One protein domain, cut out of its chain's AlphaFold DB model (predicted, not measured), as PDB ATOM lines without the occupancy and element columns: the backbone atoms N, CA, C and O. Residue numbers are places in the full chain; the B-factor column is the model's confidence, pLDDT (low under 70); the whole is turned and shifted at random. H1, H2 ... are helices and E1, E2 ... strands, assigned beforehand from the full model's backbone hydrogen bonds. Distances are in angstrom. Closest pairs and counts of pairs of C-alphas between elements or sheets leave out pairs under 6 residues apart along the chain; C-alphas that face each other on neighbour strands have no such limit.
ATOM      1  N   VAL A   2     103.719  87.722  91.971       97.25
ATOM      2  CA  VAL A   2     104.457  88.913  92.440       97.25
ATOM      3  C   VAL A   2     104.022  90.208  91.752       97.25
ATOM      4  O   VAL A   2     103.557  91.112  92.428       97.25
ATOM      5  N   ALA A   3     104.049  90.279  90.416       96.56
ATOM      6  CA  ALA A   3     103.640  91.494  89.695       96.56
ATOM      7  C   ALA A   3     102.206  91.958  90.031       96.56
ATOM      8  O   ALA A   3     101.963  93.148  90.185       96.56
ATOM      9  N   LYS A   4     101.260  91.022  90.196       96.62
ATOM     10  CA  LYS A   4      99.874  91.341  90.578       96.62
ATOM     11  C   LYS A   4      99.791  91.802  92.036       96.62
ATOM     12  O   LYS A   4      99.046  92.727  92.333       96.62
ATOM     13  N   THR A   5     100.567  91.182  92.923       97.94
ATOM     14  CA  THR A   5     100.695  91.598  94.324       97.94
ATOM     15  C   THR A   5     101.243  93.023  94.427       97.94
ATOM     16  O   THR A   5     100.664  93.837  95.137       97.94
ATOM     17  N   LEU A   6     102.296  93.350  93.668       97.69
ATOM     18  CA  LEU A   6     102.874  94.696  93.612       97.69
ATOM     19  C   LEU A   6     101.869  95.725  93.078       97.69
ATOM     20  O   LEU A   6     101.635  96.735  93.733       97.69
ATOM     21  N   LEU A   7     101.211  95.435  91.949       96.31
ATOM     22  CA  LEU A   7     100.187  96.314  91.366       96.31
ATOM     23  C   LEU A   7      99.043  96.616  92.344       96.31
ATOM     24  O   LEU A   7      98.605  97.755  92.435       96.31
ATOM     25  N   ASN A   8      98.585  95.616  93.101       96.38
ATOM     26  CA  ASN A   8      97.517  95.791  94.087       96.38
ATOM     27  C   ASN A   8      98.000  96.444  95.396       96.38
ATOM     28  O   ASN A   8      97.195  96.974  96.159       96.38
ATOM     29  N   GLY A   9      99.297  96.348  95.699       95.75
ATOM     30  CA  GLY A   9      99.904  96.900  96.909       95.75
ATOM     31  C   GLY A   9     100.282  98.379  96.792       95.75
ATOM     32  O   GLY A   9     100.386  99.054  97.821       95.75
ATOM     33  N   CYS A  10     100.461  98.874  95.568       95.62
ATOM     34  CA  CYS A  10     100.837 100.248  95.242       95.62
ATOM     35  C   CYS A  10      99.621 101.150  94.967       95.62
ATOM     36  O   CYS A  10      98.515 100.677  94.702       95.62
ATOM     37  N   ARG A  11      99.819 102.473  95.042       94.56
ATOM     38  CA  ARG A  11      98.789 103.461  94.686       94.56
ATOM     39  C   ARG A  11      98.715 103.593  93.158       94.56
ATOM     40  O   ARG A  11      99.724 103.379  92.495       94.56
ATOM     41  N   PRO A  12      97.580 104.031  92.581       91.50
ATOM     42  CA  PRO A  12      97.445 104.186  91.126       91.50
ATOM     43  C   PRO A  12      98.464 105.125  90.458       91.50
ATOM     44  O   PRO A  12      98.696 105.003  89.261       91.50
ATOM     45  N   LEU A  13      99.037 106.073  91.209       93.31
ATOM     46  CA  LEU A  13     100.049 107.016  90.713       93.31
ATOM     47  C   LEU A  13     101.477 106.459  90.774       93.31
ATOM     48  O   LEU A  13     102.371 107.007  90.133       93.31
ATOM     49  N   ASP A  14     101.698 105.396  91.549       94.88
ATOM     50  CA  ASP A  14     103.008 104.769  91.655       94.88
ATOM     51  C   ASP A  14     103.279 103.950  90.378       94.88
ATOM     52  O   ASP A  14     102.392 103.287  89.838       94.88
ATOM     53  N   ILE A  15     104.519 103.981  89.890       95.56
ATOM     54  CA  ILE A  15     104.914 103.283  88.658       95.56
ATOM     55  C   ILE A  15     105.644 101.997  89.033       95.56
ATOM     56  O   ILE A  15     106.605 102.036  89.797       95.56
ATOM     57  N   ILE A  16     105.224 100.867  88.461       96.44
ATOM     58  CA  ILE A  16     105.858  99.559  88.657       96.44
ATOM     59  C   ILE A  16     106.443  99.082  87.326       96.44
ATOM     60  O   ILE A  16     105.734  98.999  86.324       96.44
ATOM     61  N   GLY A  17     107.723  98.715  87.325       96.12
ATOM     62  CA  GLY A  17     108.415  98.118  86.186       96.12
ATOM     63  C   GLY A  17     109.079  96.793  86.552       96.12
ATOM     64  O   GLY A  17     109.586  96.625  87.659       96.12
ATOM     65  N   ARG A  18     109.103  95.844  85.609       96.38
ATOM     66  CA  ARG A  18     109.970  94.660  85.691       96.38
ATOM     67  C   ARG A  18     111.303  95.027  85.049       96.38
ATOM     68  O   ARG A  18     111.344  95.229  83.840       96.38
ATOM     69  N   TRP A  19     112.344  95.167  85.861       95.12
ATOM     70  CA  TRP A  19     113.633  95.701  85.425       95.12
ATOM     71  C   TRP A  19     114.417  94.672  84.608       95.12
ATOM     72  O   TRP A  19     114.703  94.893  83.435       95.12
ATOM     73  N   ALA A  20     114.692  93.512  85.201       93.94
ATOM     74  CA  ALA A  20     115.379  92.398  84.561       93.94
ATOM     75  C   ALA A  20     115.010  91.101  85.282       93.94
ATOM     76  O   ALA A  20     114.816  91.127  86.486       93.94
ATOM     77  N   GLY A  21     114.910  89.963  84.588       94.12
ATOM     78  CA  GLY A  21     114.730  88.663  85.253       94.12
ATOM     79  C   GLY A  21     113.595  88.642  86.291       94.12
ATOM     80  O   GLY A  21     112.419  88.741  85.934       94.12
ATOM     81  N   ASP A  22     113.945  88.489  87.563       94.44
ATOM     82  CA  ASP A  22     113.070  88.522  88.741       94.44
ATOM     83  C   ASP A  22     113.083  89.861  89.511       94.44
ATOM     84  O   ASP A  22     112.366  90.005  90.501       94.44
ATOM     85  N   GLU A  23     113.813  90.864  89.025       97.00
ATOM     86  CA  GLU A  23     113.927  92.195  89.616       97.00
ATOM     87  C   GLU A  23     112.783  93.127  89.188       97.00
ATOM     88  O   GLU A  23     112.392  93.221  88.015       97.00
ATOM     89  N   PHE A  24     112.277  93.886  90.160       97.44
ATOM     90  CA  PHE A  24     111.250  94.906  89.976       97.44
ATOM     91  C   PHE A  24     111.739  96.250  90.511       97.44
ATOM     92  O   PHE A  24     112.441  96.310  91.517       97.44
ATOM     93  N   VAL A  25     111.316  97.327  89.858       97.44
ATOM     94  CA  VAL A  25     111.556  98.703  90.297       97.44
ATOM     95  C   VAL A  25     110.213  99.393  90.472       97.44
ATOM     96  O   VAL A  25     109.324  99.269  89.627       97.44
ATOM     97  N   ILE A  26     110.068 100.114  91.581       97.31
ATOM     98  CA  ILE A  26     108.859 100.864  91.918       97.31
ATOM     99  C   ILE A  26     109.250 102.316  92.164       97.31
ATOM    100  O   ILE A  26     110.129 102.598  92.977       97.31
ATOM    101  N   VAL A  27     108.584 103.235  91.471       96.75
ATOM    102  CA  VAL A  27     108.741 104.676  91.666       96.75
ATOM    103  C   VAL A  27     107.515 105.186  92.407       96.75
ATOM    104  O   VAL A  27     106.420 105.224  91.845       96.75
ATOM    105  N   LEU A  28     107.705 105.566  93.672       95.94
ATOM    106  CA  LEU A  28     106.659 106.177  94.487       95.94
ATOM    107  C   LEU A  28     106.686 107.694  94.306       95.94
ATOM    108  O   LEU A  28     107.697 108.338  94.590       95.94
ATOM    109  N   THR A  29     105.572 108.270  93.863       92.62
ATOM    110  CA  THR A  29     105.414 109.728  93.780       92.62
ATOM    111  C   THR A  29     104.965 110.287  95.126       92.62
ATOM    112  O   THR A  29     104.225 109.610  95.844       92.62
ATOM    113  N   ASP A  30     105.380 111.519  95.442       91.12
ATOM    114  CA  ASP A  30     104.986 112.234  96.667       91.12
ATOM    115  C   ASP A  30     105.113 111.355  97.925       91.12
ATOM    116  O   ASP A  30     104.134 110.927  98.545       91.12
ATOM    117  N   THR A  31     106.352 110.963  98.229       93.69
ATOM    118  CA  THR A  31     106.641 110.039  99.324       93.69
ATOM    119  C   THR A  31     107.713 110.607 100.247       93.69
ATOM    120  O   THR A  31     108.722 111.154  99.802       93.69
ATOM    121  N   SER A  32     107.494 110.457 101.551       94.31
ATOM    122  CA  SER A  32     108.493 110.731 102.583       94.31
ATOM    123  C   SER A  32     109.378 109.503 102.806       94.31
ATOM    124  O   SER A  32     109.040 108.393 102.395       94.31
ATOM    125  N   GLN A  33     110.497 109.671 103.512       94.69
ATOM    126  CA  GLN A  33     111.354 108.541 103.883       94.69
ATOM    127  C   GLN A  33     110.599 107.483 104.704       94.69
ATOM    128  O   GLN A  33     110.782 106.289 104.479       94.69
ATOM    129  N   GLN A  34     109.729 107.917 105.619       96.19
ATOM    130  CA  GLN A  34     108.919 107.014 106.434       96.19
ATOM    131  C   GLN A  34     107.919 106.240 105.566       96.19
ATOM    132  O   GLN A  34     107.915 105.014 105.584       96.19
ATOM    133  N   ASN A  35     107.159 106.942 104.717       94.94
ATOM    134  CA  ASN A  35     106.184 106.311 103.822       94.94
ATOM    135  C   ASN A  35     106.847 105.337 102.839       94.94
ATOM    136  O   ASN A  35     106.256 104.318 102.483       94.94
ATOM    137  N   LEU A  36     108.070 105.638 102.397       96.50
ATOM    138  CA  LEU A  36     108.868 104.762 101.547       96.50
ATOM    139  C   LEU A  36     109.225 103.453 102.268       96.50
ATOM    140  O   LEU A  36     109.024 102.377 101.705       96.50
ATOM    141  N   GLN A  37     109.708 103.540 103.510       97.00
ATOM    142  CA  GLN A  37     110.035 102.366 104.321       97.00
ATOM    143  C   GLN A  37     108.786 101.535 104.638       97.00
ATOM    144  O   GLN A  37     108.806 100.311 104.498       97.00
ATOM    145  N   ASP A  38     107.684 102.192 104.998       96.81
ATOM    146  CA  ASP A  38     106.413 101.530 105.291       96.81
ATOM    147  C   ASP A  38     105.850 100.830 104.050       96.81
ATOM    148  O   ASP A  38     105.376  99.696 104.132       96.81
ATOM    149  N   SER A  39     105.971 101.461 102.878       96.56
ATOM    150  CA  SER A  39     105.574 100.857 101.603       96.56
ATOM    151  C   SER A  39     106.414  99.621 101.284       96.56
ATOM    152  O   SER A  39     105.855  98.598 100.895       96.56
ATOM    153  N   ALA A  40     107.733  99.668 101.489       97.56
ATOM    154  CA  ALA A  40     108.598  98.509 101.283       97.56
ATOM    155  C   ALA A  40     108.250  97.349 102.224       97.56
ATOM    156  O   ALA A  40     108.069  96.223 101.763       97.56
ATOM    157  N   ASN A  41     108.078  97.628 103.519       97.81
ATOM    158  CA  ASN A  41     107.695  96.617 104.505       97.81
ATOM    159  C   ASN A  41     106.337  95.992 104.158       97.81
ATOM    160  O   ASN A  41     106.214  94.771 104.099       97.81
ATOM    161  N   LYS A  42     105.337  96.823 103.834       97.88
ATOM    162  CA  LYS A  42     104.014  96.371 103.385       97.88
ATOM    163  C   LYS A  42     104.116  95.453 102.166       97.88
ATOM    164  O   LYS A  42     103.495  94.394 102.150       97.88
ATOM    165  N   LEU A  43     104.855  95.859 101.133       98.19
ATOM    166  CA  LEU A  43     104.985  95.082  99.899       98.19
ATOM    167  C   LEU A  43     105.710  93.755 100.137       98.19
ATOM    168  O   LEU A  43     105.283  92.743  99.586       98.19
ATOM    169  N   SER A  44     106.740  93.746 100.987       98.06
ATOM    170  CA  SER A  44     107.429  92.520 101.402       98.06
ATOM    171  C   SER A  44     106.458  91.532 102.057       98.06
ATOM    172  O   SER A  44     106.315  90.402 101.586       98.06
ATOM    173  N   THR A  45     105.681  91.994 103.045       98.19
ATOM    174  CA  THR A  45     104.658  91.181 103.720       98.19
ATOM    175  C   THR A  45     103.596  90.666 102.747       98.19
ATOM    176  O   THR A  45     103.216  89.499 102.800       98.19
ATOM    177  N   LEU A  46     103.116  91.506 101.823       98.38
ATOM    178  CA  LEU A  46     102.127  91.093 100.822       98.38
ATOM    179  C   LEU A  46     102.672  90.023  99.869       98.38
ATOM    180  O   LEU A  46     101.922  89.136  99.462       98.38
ATOM    181  N   ILE A  47     103.953  90.098  99.494       98.31
ATOM    182  CA  ILE A  47     104.601  89.082  98.656       98.31
ATOM    183  C   ILE A  47     104.683  87.758  99.412       98.31
ATOM    184  O   ILE A  47     104.238  86.749  98.867       98.31
ATOM    185  N   GLU A  48     105.164  87.781 100.656       98.06
ATOM    186  CA  GLU A  48     105.288  86.597 101.514       98.06
ATOM    187  C   GLU A  48     103.936  85.901 101.741       98.06
ATOM    188  O   GLU A  48     103.836  84.676 101.685       98.06
ATOM    189  N   GLN A  49     102.870  86.683 101.928       97.62
ATOM    190  CA  GLN A  49     101.506  86.173 102.102       97.62
ATOM    191  C   GLN A  49     100.841  85.740 100.786       97.62
ATOM    192  O   GLN A  49      99.774  85.122 100.801       97.62
ATOM    193  N   SER A  50     101.440  86.058  99.636       97.69
ATOM    194  CA  SER A  50     100.911  85.668  98.332       97.69
ATOM    195  C   SER A  50     101.410  84.287  97.911       97.69
ATOM    196  O   SER A  50     102.553  83.900  98.143       97.69
ATOM    197  N   SER A  51     100.539  83.530  97.250       97.25
ATOM    198  CA  SER A  51     100.884  82.218  96.709       97.25
ATOM    199  C   SER A  51     100.182  81.960  95.379       97.25
ATOM    200  O   SER A  51      99.212  82.632  95.012       97.25
ATOM    201  N   ILE A  52     100.694  80.990  94.623       96.81
ATOM    202  CA  ILE A  52      99.979  80.390  93.497       96.81
ATOM    203  C   ILE A  52      99.837  78.894  93.713       96.81
ATOM    204  O   ILE A  52     100.786  78.204  94.080       96.81
ATOM    205  N   THR A  53      98.650  78.383  93.412       96.25
ATOM    206  CA  THR A  53      98.408  76.947  93.363       96.25
ATOM    207  C   THR A  53      98.667  76.450  91.946       96.25
ATOM    208  O   THR A  53      98.077  76.934  90.977       96.25
ATOM    209  N   ARG A  54      99.569  75.481  91.803       94.06
ATOM    210  CA  ARG A  54      99.881  74.806  90.536       94.06
ATOM    211  C   ARG A  54      99.745  73.304  90.755       94.06
ATOM    212  O   ARG A  54     100.528  72.708  91.489       94.06
ATOM    213  N   LYS A  55      98.761  72.688  90.088       92.12
ATOM    214  CA  LYS A  55      98.337  71.300  90.350       92.12
ATOM    215  C   LYS A  55      97.954  71.152  91.832       92.12
ATOM    216  O   LYS A  55      97.004  71.797  92.253       92.12
ATOM    217  N   SER A  56      98.726  70.391  92.606       93.00
ATOM    218  CA  SER A  56      98.511  70.165  94.043       93.00
ATOM    219  C   SER A  56      99.569  70.832  94.929       93.00
ATOM    220  O   SER A  56      99.602  70.574  96.127       93.00
ATOM    221  N   ALA A  57     100.452  71.659  94.357       95.19
ATOM    222  CA  ALA A  57     101.488  72.371  95.100       95.19
ATOM    223  C   ALA A  57     101.120  73.849  95.271       95.19
ATOM    224  O   ALA A  57     100.674  74.506  94.323       95.19
ATOM    225  N   VAL A  58     101.343  74.369  96.477       96.56
ATOM    226  CA  VAL A  58     101.298  75.802  96.781       96.56
ATOM    227  C   VAL A  58     102.722  76.333  96.701       96.56
ATOM    228  O   VAL A  58     103.615  75.808  97.357       96.56
ATOM    229  N   ILE A  59     102.932  77.350  95.871       96.69
ATOM    230  CA  ILE A  59     104.227  78.009  95.708       96.69
ATOM    231  C   ILE A  59     104.101  79.418  96.280       96.69
ATOM    232  O   ILE A  59     103.286  80.205  95.793       96.69
ATOM    233  N   SER A  60     104.909  79.723  97.290       97.12
ATOM    234  CA  SER A  60     105.110  81.059  97.856       97.12
ATOM    235  C   SER A  60     106.560  81.497  97.650       97.12
ATOM    236  O   SER A  60     107.445  80.670  97.421       97.12
ATOM    237  N   VAL A  61     106.798  82.808  97.680       97.06
ATOM    238  CA  VAL A  61     108.139  83.400  97.560       97.06
ATOM    239  C   VAL A  61     108.264  84.576  98.521       97.06
ATOM    240  O   VAL A  61     107.258  85.159  98.918       97.06
TER     241      VAL A  61
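This is residues 2 to 61 of the 75 residues of the protein "GGDEF domain-containing protein" of Desulfotomaculum aquiferis (UniProt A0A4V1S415). Short helix H1 sits between one long helix, H2, and the strand hairpin E1-E2, while a second hairpin, E3-E4, extends the length beyond the last residues of H2. The 60 printed residues run H1, E1, E2, H2, E3, E4, in the mixed class, with two separate antiparallel two-stranded sheets. The whole is elongated, 43 by 22 by 18 A, and only just loose, close to compact, with a radius of gyration of the C-alphas of 12.9 A.

H1 is residues 2 to 9, from C-alpha 2 at (104.457, 88.913, 92.440). E1 is 15 to 20, 15.6 A, and E2 is 23 to 27, 13.7 A. H2 is 33 to 48, 22.9 A. E3 is 51 to 54 and E4 57 to 60, ending at (105.110, 81.059, 97.856).

H1 touches residues 42 to 47 of H2, closest at C-alphas Gly 9 and Leu 43, 6.2 A, opposite ways at a steep tilt of 49 degrees. H1 and E2 are near each other, with 5 pairs of C-alphas within 10 A. In hairpin E1-E2, N 17 and O 25 are 2.9 A apart; in E3-E4, N 52 and O 59 are 3.0 A apart, both within hydrogen-bond range. H1 and H2 have every O i to N i+4 pair within range.

The farthest C-alphas, Asp 30 and Ser 56, are 42.6 A apart. The printed part has no cut, its five links are tight, and no printed residue is under pLDDT 70.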